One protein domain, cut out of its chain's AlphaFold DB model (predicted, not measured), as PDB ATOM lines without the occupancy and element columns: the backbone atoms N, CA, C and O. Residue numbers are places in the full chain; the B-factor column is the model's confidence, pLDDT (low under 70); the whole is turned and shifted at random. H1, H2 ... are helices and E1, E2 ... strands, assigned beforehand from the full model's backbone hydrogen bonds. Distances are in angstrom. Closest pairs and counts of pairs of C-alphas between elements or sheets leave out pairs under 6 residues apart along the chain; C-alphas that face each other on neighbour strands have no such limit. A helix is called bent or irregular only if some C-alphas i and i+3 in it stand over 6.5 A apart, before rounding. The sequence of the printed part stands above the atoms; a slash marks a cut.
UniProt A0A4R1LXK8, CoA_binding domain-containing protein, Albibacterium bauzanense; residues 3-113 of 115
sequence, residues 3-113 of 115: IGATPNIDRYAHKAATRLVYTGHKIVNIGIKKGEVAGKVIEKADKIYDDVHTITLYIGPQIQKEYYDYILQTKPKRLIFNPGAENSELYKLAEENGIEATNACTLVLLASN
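This is residues 3 to 113 of the 115 residues of the protein "CoA_binding domain-containing protein" of Albibacterium bauzanense (UniProt A0A4R1LXK8). A small wall of three short parallel strands, E2, E3 and E4, has H3 over one face, with H2 side by side with H3. Beyond edge strand E2 lies a second part, H1 and E1 with loops, and after E4 the chain comes back so that H4 packs on H1. The 111 printed residues run H1, E1, E2, H2, E3, H3, E4, H4, a mixed class; the sheet's order is E2, E3, E4. The whole is compact and rounded, with a radius of gyration of the C-alphas of 12.9 A and spans of 34 by 32 by 26 A.

Look first at E2, residues 54 to 57, parallel to E3, residues 78 to 81, with N 55 and O 78 3.0 A apart. E4, residues 100 to 103, is parallel to E3, with N 79 and O 100 at 2.8 A. H3, residues 88 to 96, runs along E4 at 7 degrees on the local plane, at a height over the sheet of 8.8 A. H2, residues 61 to 74, only grazes the sheet; it touches H3, C-alphas 68 and 90 closest at 7.0 A, the same way at a shallow tilt of 12 degrees. E2, H2, E3 and E3, H3, E4 are strand-helix-strand units, parallel neighbours with a helix between, both crossovers right-handed. H4, residues 106 to 111, touches H1, residues 12 to 22, C-alphas 107 and 16 closest at 5.9 A. Every O i to N i+4 pair is within hydrogen-bond range in H1, H3 and H4; in H2, 5 of 10.

Find C-alpha 12 at (-15.593, -52.411, 9.848); H1 runs 14.9 A from there. H2 spans 18.5 A and is irregular, C-alphas 66 and 69 being 7.6 A apart. E1, residues 40 to 43, pairs with no named strand. H4 ends at C-alpha 111, (-13.379, -52.506, -3.995).

C-alphas 9 and 96 are farthest apart, 35.0 A. The printed part has no cut; the link H1 to E1 is long. No printed residue is under 70.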
ATOM      1  N   ILE A   3      -5.415 -48.741  12.828       98.75
ATOM      2  CA  ILE A   3      -5.553 -48.265  14.216       98.75
ATOM      3  C   ILE A   3      -7.022 -48.367  14.627       98.75
ATOM      4  O   ILE A   3      -7.911 -47.872  13.934       98.75
ATOM      5  N   GLY A   4      -7.280 -49.019  15.761       98.31
ATOM      6  CA  GLY A   4      -8.626 -49.423  16.173       98.31
ATOM      7  C   GLY A   4      -8.984 -50.848  15.753       98.31
ATOM      8  O   GLY A   4     -10.166 -51.166  15.603       98.31
ATOM      9  N   ALA A   5      -7.979 -51.704  15.546       98.44
ATOM     10  CA  ALA A   5      -8.183 -53.110  15.224       98.44
ATOM     11  C   ALA A   5      -8.959 -53.840  16.338       98.44
ATOM     12  O   ALA A   5      -8.857 -53.520  17.526       98.44
ATOM     13  N   THR A   6      -9.775 -54.823  15.950       98.44
ATOM     14  CA  THR A   6     -10.666 -55.551  16.862       98.44
ATOM     15  C   THR A   6     -10.957 -56.959  16.342       98.44
ATOM     16  O   THR A   6     -11.214 -57.109  15.146       98.44
ATOM     17  N   PRO A   7     -11.003 -57.990  17.208       98.06
ATOM     18  CA  PRO A   7     -11.363 -59.347  16.796       98.06
ATOM     19  C   PRO A   7     -12.858 -59.497  16.469       98.06
ATOM     20  O   PRO A   7     -13.262 -60.516  15.924       98.06
ATOM     21  N   ASN A   8     -13.693 -58.494  16.767       98.06
ATOM     22  CA  ASN A   8     -15.126 -58.542  16.476       98.06
ATOM     23  C   ASN A   8     -15.402 -58.440  14.959       98.06
ATOM     24  O   ASN A   8     -15.226 -57.369  14.374       98.06
ATOM     25  N   ILE A   9     -15.904 -59.534  14.374       97.75
ATOM     26  CA  ILE A   9     -16.192 -59.710  12.941       97.75
ATOM     27  C   ILE A   9     -17.213 -58.715  12.369       97.75
ATOM     28  O   ILE A   9     -17.164 -58.382  11.184       97.75
ATOM     29  N   ASP A  10     -18.111 -58.186  13.202       97.88
ATOM     30  CA  ASP A  10     -19.166 -57.278  12.750       97.88
ATOM     31  C   ASP A  10     -18.624 -55.875  12.455       97.88
ATOM     32  O   ASP A  10     -19.198 -55.121  11.659       97.88
ATOM     33  N   ARG A  11     -17.482 -55.523  13.060       98.12
ATOM     34  CA  ARG A  11     -16.879 -54.190  12.975       98.12
ATOM     35  C   ARG A  11     -16.139 -53.989  11.654       98.12
ATOM     36  O   ARG A  11     -15.380 -54.840  11.199       98.12
ATOM     37  N   TYR A  12     -16.273 -52.790  11.090       98.44
ATOM     38  CA  TYR A  12     -15.593 -52.411   9.848       98.44
ATOM     39  C   TYR A  12     -14.067 -52.540   9.909       98.44
ATOM     40  O   TYR A  12     -13.476 -52.961   8.923       98.44
ATOM     41  N   ALA A  13     -13.444 -52.265  11.059       98.44
ATOM     42  CA  ALA A  13     -12.002 -52.454  11.241       98.44
ATOM     43  C   ALA A  13     -11.568 -53.910  11.005       98.44
ATOM     44  O   ALA A  13     -10.556 -54.151  10.352       98.44
ATOM     45  N   HIS A  14     -12.359 -54.881  11.483       98.69
ATOM     46  CA  HIS A  14     -12.104 -56.301  11.241       98.69
ATOM     47  C   HIS A  14     -12.234 -56.620   9.750       98.69
ATOM     48  O   HIS A  14     -11.329 -57.192   9.148       98.69
ATOM     49  N   LYS A  15     -13.344 -56.197   9.135       98.69
ATOM     50  CA  LYS A  15     -13.611 -56.415   7.705       98.69
ATOM     51  C   LYS A  15     -12.505 -55.823   6.826       98.69
ATOM     52  O   LYS A  15     -12.076 -56.468   5.874       98.69
ATOM     53  N   ALA A  16     -12.015 -54.632   7.163       98.62
ATOM     54  CA  ALA A  16     -10.929 -53.969   6.451       98.62
ATOM     55  C   ALA A  16      -9.598 -54.709   6.594       98.62
ATOM     56  O   ALA A  16      -8.955 -54.962   5.581       98.62
ATOM     57  N   ALA A  17      -9.212 -55.117   7.806       98.69
ATOM     58  CA  ALA A  17      -7.998 -55.907   8.017       98.69
ATOM     59  C   ALA A  17      -8.036 -57.226   7.223       98.69
ATOM     60  O   ALA A  17      -7.095 -57.534   6.492       98.69
ATOM     61  N   THR A  18      -9.155 -57.952   7.281       98.56
ATOM     62  CA  THR A  18      -9.351 -59.190   6.510       98.56
ATOM     63  C   THR A  18      -9.291 -58.940   5.007       98.56
ATOM     64  O   THR A  18      -8.620 -59.684   4.293       98.56
ATOM     65  N   ARG A  19      -9.937 -57.878   4.504       98.44
ATOM     66  CA  ARG A  19      -9.914 -57.554   3.073       98.44
ATOM     67  C   ARG A  19      -8.523 -57.146   2.595       98.44
ATOM     68  O   ARG A  19      -8.125 -57.601   1.533       98.44
ATOM     69  N   LEU A  20      -7.791 -56.352   3.378       98.56
ATOM     70  CA  LEU A  20      -6.421 -55.937   3.068       98.56
ATOM     71  C   LEU A  20      -5.486 -57.139   2.915       98.56
ATOM     72  O   LEU A  20      -4.742 -57.215   1.943       98.56
ATOM     73  N   VAL A  21      -5.549 -58.095   3.846       98.12
ATOM     74  CA  VAL A  21      -4.750 -59.326   3.757       98.12
ATOM     75  C   VAL A  21      -5.177 -60.163   2.556       98.12
ATOM     76  O   VAL A  21      -4.324 -60.635   1.809       98.12
ATOM     77  N   TYR A  22      -6.485 -60.307   2.329       97.25
ATOM     78  CA  TYR A  22      -7.014 -61.050   1.185       97.25
ATOM     79  C   TYR A  22      -6.547 -60.477  -0.162       97.25
ATOM     80  O   TYR A  22      -6.274 -61.238  -1.086       97.25
ATOM     81  N   THR A  23      -6.420 -59.152  -0.287       96.44
ATOM     82  CA  THR A  23      -5.902 -58.495  -1.501       96.44
ATOM     83  C   THR A  23      -4.373 -58.377  -1.529       96.44
ATOM     84  O   THR A  23      -3.828 -57.703  -2.396       96.44
ATOM     85  N   GLY A  24      -3.666 -59.056  -0.617       96.50
ATOM     86  CA  GLY A  24      -2.209 -59.192  -0.637       96.50
ATOM     87  C   GLY A  24      -1.432 -58.091   0.088       96.50
ATOM     88  O   GLY A  24      -0.201 -58.083   0.035       96.50
ATOM     89  N   HIS A  25      -2.098 -57.173   0.793       98.00
ATOM     90  CA  HIS A  25      -1.400 -56.146   1.566       98.00
ATOM     91  C   HIS A  25      -0.866 -56.700   2.888       98.00
ATOM     92  O   HIS A  25      -1.547 -57.414   3.628       98.00
ATOM     93  N   LYS A  26       0.354 -56.285   3.238       97.81
ATOM     94  CA  LYS A  26       0.906 -56.487   4.579       97.81
ATOM     95  C   LYS A  26       0.229 -55.523   5.550       97.81
ATOM     96  O   LYS A  26       0.096 -54.333   5.263       97.81
ATOM     97  N   ILE A  27      -0.173 -56.033   6.710       98.19
ATOM     98  CA  ILE A  27      -0.840 -55.236   7.739       98.19
ATOM     99  C   ILE A  27      -0.123 -55.332   9.083       98.19
ATOM    100  O   ILE A  27       0.547 -56.317   9.383       98.19
ATOM    101  N   VAL A  28      -0.352 -54.303   9.893       98.38
ATOM    102  CA  VAL A  28      -0.068 -54.247  11.329       98.38
ATOM    103  C   VAL A  28      -1.363 -53.798  11.994       98.38
ATOM    104  O   VAL A  28      -1.966 -52.815  11.541       98.38
ATOM    105  N   ASN A  29      -1.798 -54.531  13.017       98.56
ATOM    106  CA  ASN A  29      -3.017 -54.255  13.769       98.56
ATOM    107  C   ASN A  29      -2.655 -53.558  15.081       98.56
ATOM    108  O   ASN A  29      -2.014 -54.159  15.935       98.56
ATOM    109  N   ILE A  30      -3.110 -52.319  15.252       98.62
ATOM    110  CA  ILE A  30      -2.905 -51.527  16.464       98.62
ATOM    111  C   ILE A  30      -4.249 -51.293  17.157       98.62
ATOM    112  O   ILE A  30      -5.235 -50.887  16.527       98.62
ATOM    113  N   GLY A  31      -4.310 -51.527  18.464       97.00
ATOM    114  CA  GLY A  31      -5.492 -51.234  19.268       97.00
ATOM    115  C   GLY A  31      -5.400 -51.713  20.714       97.00
ATOM    116  O   GLY A  31      -4.451 -52.361  21.134       97.00
ATOM    117  N   ILE A  32      -6.438 -51.403  21.493       95.94
ATOM    118  CA  ILE A  32      -6.516 -51.769  22.919       95.94
ATOM    119  C   ILE A  32      -7.114 -53.162  23.162       95.94
ATOM    120  O   ILE A  32      -7.108 -53.666  24.286       95.94
ATOM    121  N   LYS A  33      -7.721 -53.763  22.133       95.56
ATOM    122  CA  LYS A  33      -8.357 -55.078  22.234       95.56
ATOM    123  C   LYS A  33      -7.295 -56.161  22.090       95.56
ATOM    124  O   LYS A  33      -6.419 -56.056  21.246       95.56
ATOM    125  N   LYS A  34      -7.405 -57.214  22.897       95.12
ATOM    126  CA  LYS A  34      -6.563 -58.407  22.770       95.12
ATOM    127  C   LYS A  34      -7.154 -59.351  21.727       95.12
ATOM    128  O   LYS A  34      -8.375 -59.421  21.593       95.12
ATOM    129  N   GLY A  35      -6.292 -60.094  21.046       96.56
ATOM    130  CA  GLY A  35      -6.681 -61.107  20.070       96.56
ATOM    131  C   GLY A  35      -5.963 -60.927  18.741       96.56
ATOM    132  O   GLY A  35      -4.920 -60.280  18.665       96.56
ATOM    133  N   GLU A  36      -6.548 -61.506  17.702       97.38
ATOM    134  CA  GLU A  36      -5.977 -61.580  16.364       97.38
ATOM    135  C   GLU A  36      -7.034 -61.212  15.320       97.38
ATOM    136  O   GLU A  36      -8.226 -61.470  15.506       97.38
ATOM    137  N   VAL A  37      -6.596 -60.607  14.217       97.50
ATOM    138  CA  VAL A  37      -7.415 -60.386  13.025       97.50
ATOM    139  C   VAL A  37      -6.581 -60.716  11.802       97.50
ATOM    140  O   VAL A  37      -5.452 -60.242  11.677       97.50
ATOM    141  N   ALA A  38      -7.152 -61.496  10.884       96.38
ATOM    142  CA  ALA A  38      -6.526 -61.839   9.610       96.38
ATOM    143  C   ALA A  38      -5.103 -62.425   9.751       96.38
ATOM    144  O   ALA A  38      -4.198 -62.056   9.000       96.38
ATOM    145  N   GLY A  39      -4.879 -63.315  10.727       96.06
ATOM    146  CA  GLY A  39      -3.569 -63.944  10.929       96.06
ATOM    147  C   GLY A  39      -2.558 -63.083  11.695       96.06
ATOM    148  O   GLY A  39      -1.377 -63.429  11.734       96.06
ATOM    149  N   LYS A  40      -2.961 -61.908  12.209       97.56
ATOM    150  CA  LYS A  40      -2.069 -60.910  12.823       97.56
ATOM    151  C   LYS A  40      -2.586 -60.441  14.181       97.56
ATOM    152  O   LYS A  40      -3.727 -59.980  14.299       97.56
ATOM    153  N   VAL A  41      -1.731 -60.541  15.196       98.25
ATOM    154  CA  VAL A  41      -2.026 -60.127  16.576       98.25
ATOM    155  C   VAL A  41      -2.319 -58.629  16.623       98.25
ATOM    156  O   VAL A  41      -1.734 -57.851  15.873       98.25
ATOM    157  N   ILE A  42      -3.251 -58.231  17.488       98.56
ATOM    158  CA  ILE A  42      -3.487 -56.822  17.802       98.56
ATOM    159  C   ILE A  42      -2.478 -56.394  18.866       98.56
ATOM    160  O   ILE A  42      -2.475 -56.914  19.984       98.56
ATOM    161  N   GLU A  43      -1.639 -55.435  18.504       97.88
ATOM    162  CA  GLU A  43      -0.589 -54.883  19.348       97.88
ATOM    163  C   GLU A  43      -0.999 -53.514  19.903       97.88
ATOM    164  O   GLU A  43      -1.852 -52.810  19.351       97.88
ATOM    165  N   LYS A  44      -0.368 -53.115  21.005       97.31
ATOM    166  CA  LYS A  44      -0.427 -51.729  21.471       97.31
ATOM    167  C   LYS A  44       0.478 -50.847  20.612       97.31
ATOM    168  O   LYS A  44       1.415 -51.333  19.983       97.31
ATOM    169  N   ALA A  45       0.227 -49.542  20.633       96.56
ATOM    170  CA  ALA A  45       1.042 -48.533  19.957       96.56
ATOM    171  C   ALA A  45       2.367 -48.242  20.700       96.56
ATOM    172  O   ALA A  45       2.712 -47.089  20.931       96.56
ATOM    173  N   ASP A  46       3.094 -49.288  21.099       93.12
ATOM    174  CA  ASP A  46       4.300 -49.173  21.936       93.12
ATOM    175  C   ASP A  46       5.587 -49.113  21.094       93.12
ATOM    176  O   ASP A  46       6.605 -48.575  21.527       93.12
ATOM    177  N   LYS A  47       5.555 -49.666  19.875       94.94
ATOM    178  CA  LYS A  47       6.678 -49.685  18.932       94.94
ATOM    179  C   LYS A  47       6.340 -48.842  17.708       94.94
ATOM    180  O   LYS A  47       5.339 -49.107  17.050       94.94
ATOM    181  N   ILE A  48       7.207 -47.891  17.361       97.31
ATOM    182  CA  ILE A  48       7.091 -47.144  16.102       97.31
ATOM    183  C   ILE A  48       7.473 -48.053  14.929       97.31
ATOM    184  O   ILE A  48       8.498 -48.738  14.964       97.31
ATOM    185  N   TYR A  49       6.639 -48.043  13.895       96.06
ATOM    186  CA  TYR A  49       6.909 -48.688  12.615       96.06
ATOM    187  C   TYR A  49       7.317 -47.608  11.611       96.06
ATOM    188  O   TYR A  49       6.636 -46.596  11.504       96.06
ATOM    189  N   ASP A  50       8.413 -47.799  10.886       92.69
ATOM    190  CA  ASP A  50       8.982 -46.819   9.949       92.69
ATOM    191  C   ASP A  50       8.716 -47.157   8.471       92.69
ATOM    192  O   ASP A  50       8.960 -46.340   7.584       92.69
ATOM    193  N   ASP A  51       8.154 -48.335   8.196       95.25
ATOM    194  CA  ASP A  51       7.866 -48.865   6.859       95.25
ATOM    195  C   ASP A  51       6.367 -48.834   6.497       95.25
ATOM    196  O   ASP A  51       5.896 -49.528   5.589       95.25
ATOM    197  N   VAL A  52       5.579 -48.007   7.190       97.69
ATOM    198  CA  VAL A  52       4.127 -47.921   6.991       97.69
ATOM    199  C   VAL A  52       3.784 -46.930   5.884       97.69
ATOM    200  O   VAL A  52       3.880 -45.724   6.055       97.69
ATOM    201  N   HIS A  53       3.258 -47.421   4.762       98.50
ATOM    202  CA  HIS A  53       2.754 -46.540   3.703       98.50
ATOM    203  C   HIS A  53       1.438 -45.832   4.079       98.50
ATOM    204  O   HIS A  53       1.284 -44.629   3.882       98.50
ATOM    205  N   THR A  54       0.460 -46.579   4.602       98.75
ATOM    206  CA  THR A  54      -0.885 -46.063   4.906       98.75
ATOM    207  C   THR A  54      -1.318 -46.455   6.311       98.75
ATOM    208  O   THR A  54      -1.269 -47.637   6.675       98.75
ATOM    209  N   ILE A  55      -1.805 -45.476   7.071       98.81
ATOM    210  CA  ILE A  55      -2.576 -45.691   8.296       98.81
ATOM    211  C   ILE A  55      -4.060 -45.506   7.968       98.81
ATOM    212  O   ILE A  55      -4.440 -44.532   7.329       98.81
ATOM    213  N   THR A  56      -4.904 -46.442   8.400       98.88
ATOM    214  CA  THR A  56      -6.365 -46.348   8.271       98.88
ATOM    215  C   THR A  56      -7.019 -46.398   9.654       98.88
ATOM    216  O   THR A  56      -6.739 -47.302  10.450       98.88
ATOM    217  N   LEU A  57      -7.828 -45.383   9.973       98.88
ATOM    218  CA  LEU A  57      -8.343 -45.117  11.319       98.88
ATOM    219  C   LEU A  57      -9.768 -45.642  11.508       98.88
ATOM    220  O   LEU A  57     -10.666 -45.324  10.730       98.88
ATOM    221  N   TYR A  58      -9.983 -46.384  12.595       98.62
ATOM    222  CA  TYR A  58     -11.292 -46.883  13.043       98.62
ATOM    223  C   TYR A  58     -11.600 -46.527  14.506       98.62
ATOM    224  O   TYR A  58     -12.403 -47.187  15.174       98.62
ATOM    225  N   ILE A  59     -10.951 -45.481  15.010       98.44
ATOM    226  CA  ILE A  59     -11.204 -44.874  16.317       98.44
ATOM    227  C   ILE A  59     -11.781 -43.474  16.123       98.44
ATOM    228  O   ILE A  59     -11.403 -42.778  15.185       98.44
ATOM    229  N   GLY A  60     -12.697 -43.067  16.999       97.56
ATOM    230  CA  GLY A  60     -13.291 -41.730  16.946       97.56
ATOM    231  C   GLY A  60     -12.320 -40.632  17.410       97.56
ATOM    232  O   GLY A  60     -11.350 -40.938  18.110       97.56
ATOM    233  N   PRO A  61     -12.602 -39.355  17.094       96.38
ATOM    234  CA  PRO A  61     -11.700 -38.219  17.319       96.38
ATOM    235  C   PRO A  61     -11.226 -38.065  18.771       96.38
ATOM    236  O   PRO A  61     -10.076 -37.712  19.009       96.38
ATOM    237  N   GLN A  62     -12.074 -38.399  19.750       96.12
ATOM    238  CA  GLN A  62     -11.713 -38.322  21.172       96.12
ATOM    239  C   GLN A  62     -10.557 -39.259  21.542       96.12
ATOM    240  O   GLN A  62      -9.674 -38.876  22.297       96.12
ATOM    241  N   ILE A  63     -10.543 -40.468  20.973       97.50
ATOM    242  CA  ILE A  63      -9.493 -41.467  21.219       97.50
ATOM    243  C   ILE A  63      -8.272 -41.176  20.343       97.50
ATOM    244  O   ILE A  63      -7.147 -41.453  20.741       97.50
ATOM    245  N   GLN A  64      -8.468 -40.603  19.150       98.25
ATOM    246  CA  GLN A  64      -7.368 -40.327  18.220       98.25
ATOM    247  C   GLN A  64      -6.272 -39.461  18.825       98.25
ATOM    248  O   GLN A  64      -5.117 -39.682  18.485       98.25
ATOM    249  N   LYS A  65      -6.608 -38.534  19.731       96.94
ATOM    250  CA  LYS A  65      -5.630 -37.672  20.412       96.94
ATOM    251  C   LYS A  65      -4.503 -38.458  21.081       96.94
ATOM    252  O   LYS A  65      -3.355 -38.041  21.007       96.94
ATOM    253  N   GLU A  66      -4.804 -39.630  21.639       96.88
ATOM    254  CA  GLU A  66      -3.805 -40.525  22.246       96.88
ATOM    255  C   GLU A  66      -2.818 -41.118  21.222       96.88
ATOM    256  O   GLU A  66      -1.765 -41.625  21.590       96.88
ATOM    257  N   TYR A  67      -3.151 -41.059  19.930       98.31
ATOM    258  CA  TYR A  67      -2.376 -41.631  18.830       98.31
ATOM    259  C   TYR A  67      -1.723 -40.574  17.932       98.31
ATOM    260  O   TYR A  67      -1.032 -40.969  16.996       98.31
ATOM    261  N   TYR A  68      -1.912 -39.266  18.168       98.19
ATOM    262  CA  TYR A  68      -1.355 -38.218  17.295       98.19
ATOM    263  C   TYR A  68       0.160 -38.374  17.153       98.19
ATOM    264  O   TYR A  68       0.655 -38.577  16.046       98.19
ATOM    265  N   ASP A  69       0.879 -38.390  18.276       97.81
ATOM    266  CA  ASP A  69       2.338 -38.514  18.278       97.81
ATOM    267  C   ASP A  69       2.802 -39.809  17.612       97.81
ATOM    268  O   ASP A  69       3.749 -39.803  16.831       97.81
ATOM    269  N   TYR A  70       2.109 -40.919  17.870       98.25
ATOM    270  CA  TYR A  70       2.420 -42.211  17.264       98.25
ATOM    271  C   TYR A  70       2.242 -42.192  15.737       98.25
ATOM    272  O   TYR A  70       3.110 -42.664  14.999       98.25
ATOM    273  N   ILE A  71       1.138 -41.618  15.248       98.38
ATOM    274  CA  ILE A  71       0.839 -41.470  13.818       98.38
ATOM    275  C   ILE A  71       1.901 -40.598  13.141       98.38
ATOM    276  O   ILE A  71       2.431 -40.986  12.100       98.38
ATOM    277  N   LEU A  72       2.248 -39.458  13.742       98.12
ATOM    278  CA  LEU A  72       3.243 -38.539  13.190       98.12
ATOM    279  C   LEU A  72       4.652 -39.139  13.198       98.12
ATOM    280  O   LEU A  72       5.379 -38.998  12.218       98.12
ATOM    281  N   GLN A  73       5.036 -39.853  14.259       97.88
ATOM    282  CA  GLN A  73       6.334 -40.531  14.342       97.88
ATOM    283  C   GLN A  73       6.460 -41.693  13.350       97.88
ATOM    284  O   GLN A  73       7.549 -41.926  12.829       97.88
ATOM    285  N   THR A  74       5.350 -42.372  13.045       98.19
ATOM    286  CA  THR A  74       5.273 -43.420  12.010       98.19
ATOM    287  C   THR A  74       5.501 -42.857  10.596       98.19
ATOM    288  O   THR A  74       5.868 -43.603   9.694       98.19
ATOM    289  N   LYS A  75       5.303 -41.543  10.390       97.75
ATOM    290  CA  LYS A  75       5.511 -40.823   9.115       97.75
ATOM    291  C   LYS A  75       4.927 -41.541   7.881       97.75
ATOM    292  O   LYS A  75       5.631 -41.706   6.878       97.75
ATOM    293  N   PRO A  76       3.653 -41.979   7.919       98.56
ATOM    294  CA  PRO A  76       3.057 -42.632   6.768       98.56
ATOM    295  C   PRO A  76       2.941 -41.671   5.585       98.56
ATOM    296  O   PRO A  76       2.878 -40.459   5.752       98.56
ATOM    297  N   LYS A  77       2.840 -42.213   4.372       98.50
ATOM    298  CA  LYS A  77       2.522 -41.397   3.191       98.50
ATOM    299  C   LYS A  77       1.077 -40.920   3.201       98.50
ATOM    300  O   LYS A  77       0.803 -39.822   2.735       98.50
ATOM    301  N   ARG A  78       0.173 -41.738   3.748       98.62
ATOM    302  CA  ARG A  78      -1.269 -41.485   3.722       98.62
ATOM    303  C   ARG A  78      -1.960 -41.860   5.032       98.62
ATOM    304  O   ARG A  78      -1.680 -42.919   5.605       98.62
ATOM    305  N   LEU A  79      -2.913 -41.037   5.457       98.88
ATOM    306  CA  LEU A  79      -3.795 -41.237   6.604       98.88
ATOM    307  C   LEU A  79      -5.262 -41.225   6.147       98.88
ATOM    308  O   LEU A  79      -5.756 -40.227   5.633       98.88
ATOM    309  N   ILE A  80      -5.966 -42.342   6.341       98.88
ATOM    310  CA  ILE A  80      -7.374 -42.499   5.954       98.88
ATOM    311  C   ILE A  80      -8.261 -42.413   7.195       98.88
ATOM    312  O   ILE A  80      -8.163 -43.243   8.103       98.88
ATOM    313  N   PHE A  81      -9.180 -41.456   7.189       98.81
ATOM    314  CA  PHE A  81     -10.258 -41.321   8.158       98.81
ATOM    315  C   PHE A  81     -11.502 -42.025   7.601       98.81
ATOM    316  O   PHE A  81     -12.136 -41.544   6.661       98.81
ATOM    317  N   ASN A  82     -11.833 -43.203   8.139       98.81
ATOM    318  CA  ASN A  82     -13.053 -43.919   7.745       98.81
ATOM    319  C   ASN A  82     -14.301 -43.226   8.313       98.81
ATOM    320  O   ASN A  82     -14.174 -42.495   9.293       98.81
ATOM    321  N   PRO A  83     -15.507 -43.498   7.771       98.44
ATOM    322  CA  PRO A  83     -16.741 -42.916   8.291       98.44
ATOM    323  C   PRO A  83     -16.880 -43.065   9.814       98.44
ATOM    324  O   PRO A  83     -16.827 -44.181  10.342       98.44
ATOM    325  N   GLY A  84     -17.051 -41.939  10.510       97.44
ATOM    326  CA  GLY A  84     -17.112 -41.843  11.972       97.44
ATOM    327  C   GLY A  84     -15.762 -41.620  12.669       97.44
ATOM    328  O   GLY A  84     -15.724 -41.525  13.899       97.44
ATOM    329  N   ALA A  85     -14.658 -41.555  11.922       98.44
ATOM    330  CA  ALA A  85     -13.333 -41.198  12.420       98.44
ATOM    331  C   ALA A  85     -12.897 -39.791  11.979       98.44
ATOM    332  O   ALA A  85     -11.769 -39.414  12.252       98.44
ATOM    333  N   GLU A  86     -13.733 -38.999  11.316       98.50
ATOM    334  CA  GLU A  86     -13.373 -37.658  10.851       98.50
ATOM    335  C   GLU A  86     -12.871 -36.774  12.006       98.50
ATOM    336  O   GLU A  86     -13.451 -36.742  13.097       98.50
ATOM    337  N   ASN A  87     -11.771 -36.054  11.772       98.56
ATOM    338  CA  ASN A  87     -11.142 -35.197  12.772       98.56
ATOM    339  C   ASN A  87     -10.334 -34.083  12.099       98.56
ATOM    340  O   ASN A  87      -9.232 -34.322  11.609       98.56
ATOM    341  N   SER A  88     -10.871 -32.862  12.087       98.31
ATOM    342  CA  SER A  88     -10.244 -31.717  11.417       98.31
ATOM    343  C   SER A  88      -8.882 -31.331  12.001       98.31
ATOM    344  O   SER A  88      -8.017 -30.869  11.261       98.31
ATOM    345  N   GLU A  89      -8.670 -31.540  13.302       98.50
ATOM    346  CA  GLU A  89      -7.407 -31.235  13.978       98.50
ATOM    347  C   GLU A  89      -6.291 -32.166  13.495       98.50
ATOM    348  O   GLU A  89      -5.276 -31.698  12.982       98.50
ATOM    349  N   LEU A  90      -6.504 -33.485  13.591       98.69
ATOM    350  CA  LEU A  90      -5.518 -34.466  13.128       98.69
ATOM    351  C   LEU A  90      -5.317 -34.398  11.616       98.69
ATOM    352  O   LEU A  90      -4.203 -34.589  11.143       98.69
ATOM    353  N   TYR A  91      -6.379 -34.124  10.859       98.69
ATOM    354  CA  TYR A  91      -6.298 -33.960   9.413       98.69
ATOM    355  C   TYR A  91      -5.312 -32.842   9.046       98.69
ATOM    356  O   TYR A  91      -4.355 -33.083   8.314       98.69
ATOM    357  N   LYS A  92      -5.490 -31.642   9.619       98.62
ATOM    358  CA  LYS A  92      -4.597 -30.500   9.377       98.62
ATOM    359  C   LYS A  92      -3.171 -30.789   9.844       98.62
ATOM    360  O   LYS A  92      -2.221 -30.515   9.121       98.62
ATOM    361  N   LEU A  93      -3.028 -31.381  11.030       98.56
ATOM    362  CA  LEU A  93      -1.727 -31.735  11.589       98.56
ATOM    363  C   LEU A  93      -0.976 -32.745  10.706       98.56
ATOM    364  O   LEU A  93       0.236 -32.632  10.537       98.56
ATOM    365  N   ALA A  94      -1.684 -33.717  10.125       98.62
ATOM    366  CA  ALA A  94      -1.117 -34.671   9.180       98.62
ATOM    367  C   ALA A  94      -0.615 -33.965   7.908       98.62
ATOM    368  O   ALA A  94       0.544 -34.158   7.536       98.62
ATOM    369  N   GLU A  95      -1.425 -33.091   7.304       98.44
ATOM    370  CA  GLU A  95      -1.032 -32.340   6.103       98.44
ATOM    371  C   GLU A  95       0.165 -31.411   6.354       98.44
ATOM    372  O   GLU A  95       1.104 -31.382   5.559       98.44
ATOM    373  N   GLU A  96       0.192 -30.712   7.493       98.56
ATOM    374  CA  GLU A  96       1.317 -29.861   7.911       98.56
ATOM    375  C   GLU A  96       2.624 -30.654   8.092       98.56
ATOM    376  O   GLU A  96       3.712 -30.107   7.919       98.56
ATOM    377  N   ASN A  97       2.529 -31.955   8.384       98.31
ATOM    378  CA  ASN A  97       3.664 -32.874   8.491       98.31
ATOM    379  C   ASN A  97       3.924 -33.675   7.198       98.31
ATOM    380  O   ASN A  97       4.710 -34.624   7.207       98.31
ATOM    381  N   GLY A  98       3.293 -33.299   6.081       98.25
ATOM    382  CA  GLY A  98       3.505 -33.921   4.772       98.25
ATOM    383  C   GLY A  98       2.876 -35.309   4.614       98.25
ATOM    384  O   GLY A  98       3.328 -36.092   3.777       98.25
ATOM    385  N   ILE A  99       1.861 -35.626   5.420       98.69
ATOM    386  CA  ILE A  99       1.077 -36.861   5.340       98.69
ATOM    387  C   ILE A  99      -0.217 -36.551   4.582       98.69
ATOM    388  O   ILE A  99      -0.982 -35.681   4.990       98.69
ATOM    389  N   GLU A 100      -0.497 -37.286   3.505       98.62
ATOM    390  CA  GLU A 100      -1.740 -37.126   2.747       98.62
ATOM    391  C   GLU A 100      -2.932 -37.610   3.582       98.62
ATOM    392  O   GLU A 100      -3.095 -38.808   3.826       98.62
ATOM    393  N   ALA A 101      -3.772 -36.687   4.037       98.56
ATOM    394  CA  ALA A 101      -4.979 -37.000   4.784       98.56
ATOM    395  C   ALA A 101      -6.182 -37.142   3.838       98.56
ATOM    396  O   ALA A 101      -6.332 -36.381   2.889       98.56
ATOM    397  N   THR A 102      -7.064 -38.114   4.083       98.31
ATOM    398  CA  THR A 102      -8.299 -38.261   3.297       98.31
ATOM    399  C   THR A 102      -9.445 -38.849   4.116       98.31
ATOM    400  O   THR A 102      -9.249 -39.778   4.903       98.31
ATOM    401  N   ASN A 103     -10.657 -38.327   3.918       98.62
ATOM    402  CA  ASN A 103     -11.884 -38.912   4.460       98.62
ATOM    403  C   ASN A 103     -12.438 -39.906   3.433       98.62
ATOM    404  O   ASN A 103     -12.968 -39.505   2.397       98.62
ATOM    405  N   ALA A 104     -12.307 -41.205   3.700       98.38
ATOM    406  CA  ALA A 104     -12.709 -42.245   2.758       98.38
ATOM    407  C   ALA A 104     -12.988 -43.577   3.458       98.38
ATOM    408  O   ALA A 104     -12.399 -43.907   4.484       98.38
ATOM    409  N   CYS A 105     -13.853 -44.404   2.868       98.25
ATOM    410  CA  CYS A 105     -14.050 -45.775   3.333       98.25
ATOM    411  C   CYS A 105     -13.007 -46.705   2.706       98.25
ATOM    412  O   CYS A 105     -13.030 -46.954   1.502       98.25
ATOM    413  N   THR A 106     -12.144 -47.297   3.533       98.62
ATOM    414  CA  THR A 106     -11.095 -48.234   3.088       98.62
ATOM    415  C   THR A 106     -11.652 -49.402   2.276       98.62
ATOM    416  O   THR A 106     -11.063 -49.798   1.278       98.62
ATOM    417  N   LEU A 107     -12.808 -49.947   2.669       98.44
ATOM    418  CA  LEU A 107     -13.434 -51.051   1.934       98.44
ATOM    419  C   LEU A 107     -13.911 -50.630   0.542       98.44
ATOM    420  O   LEU A 107     -13.828 -51.432  -0.383       98.44
ATOM    421  N   VAL A 108     -14.385 -49.389   0.393       98.44
ATOM    422  CA  VAL A 108     -14.775 -48.844  -0.912       98.44
ATOM    423  C   VAL A 108     -13.537 -48.650  -1.778       98.44
ATOM    424  O   VAL A 108     -13.530 -49.159  -2.889       98.44
ATOM    425  N   LEU A 109     -12.475 -48.032  -1.247       98.38
ATOM    426  CA  LEU A 109     -11.200 -47.862  -1.961       98.38
ATOM    427  C   LEU A 109     -10.622 -49.202  -2.444       98.38
ATOM    428  O   LEU A 109     -10.168 -49.315  -3.578       98.38
ATOM    429  N   LEU A 110     -10.679 -50.241  -1.606       97.94
ATOM    430  CA  LEU A 110     -10.238 -51.588  -1.982       97.94
ATOM    431  C   LEU A 110     -11.131 -52.217  -3.054       97.94
ATOM    432  O   LEU A 110     -10.640 -52.945  -3.910       97.94
ATOM    433  N   ALA A 111     -12.444 -51.984  -3.003       97.56
ATOM    434  CA  ALA A 111     -13.379 -52.506  -3.995       97.56
ATOM    435  C   ALA A 111     -13.266 -51.784  -5.347       97.56
ATOM    436  O   ALA A 111     -13.495 -52.404  -6.383       97.56
ATOM    437  N   SER A 112     -12.903 -50.499  -5.342       97.62
ATOM    438  CA  SER A 112     -12.723 -49.675  -6.538       97.62
ATOM    439  C   SER A 112     -11.291 -49.671  -7.088       97.62
ATOM    440  O   SER A 112     -11.036 -48.964  -8.059       97.62
ATOM    441  N   ASN A 113     -10.364 -50.448  -6.509       95.62
ATOM    442  CA  ASN A 113      -8.930 -50.437  -6.844       95.62
ATOM    443  C   ASN A 113      -8.285 -49.040  -6.736       95.62
ATOM    444  O   ASN A 113      -7.402 -48.685  -7.512       95.62
TER     445      ASN A 113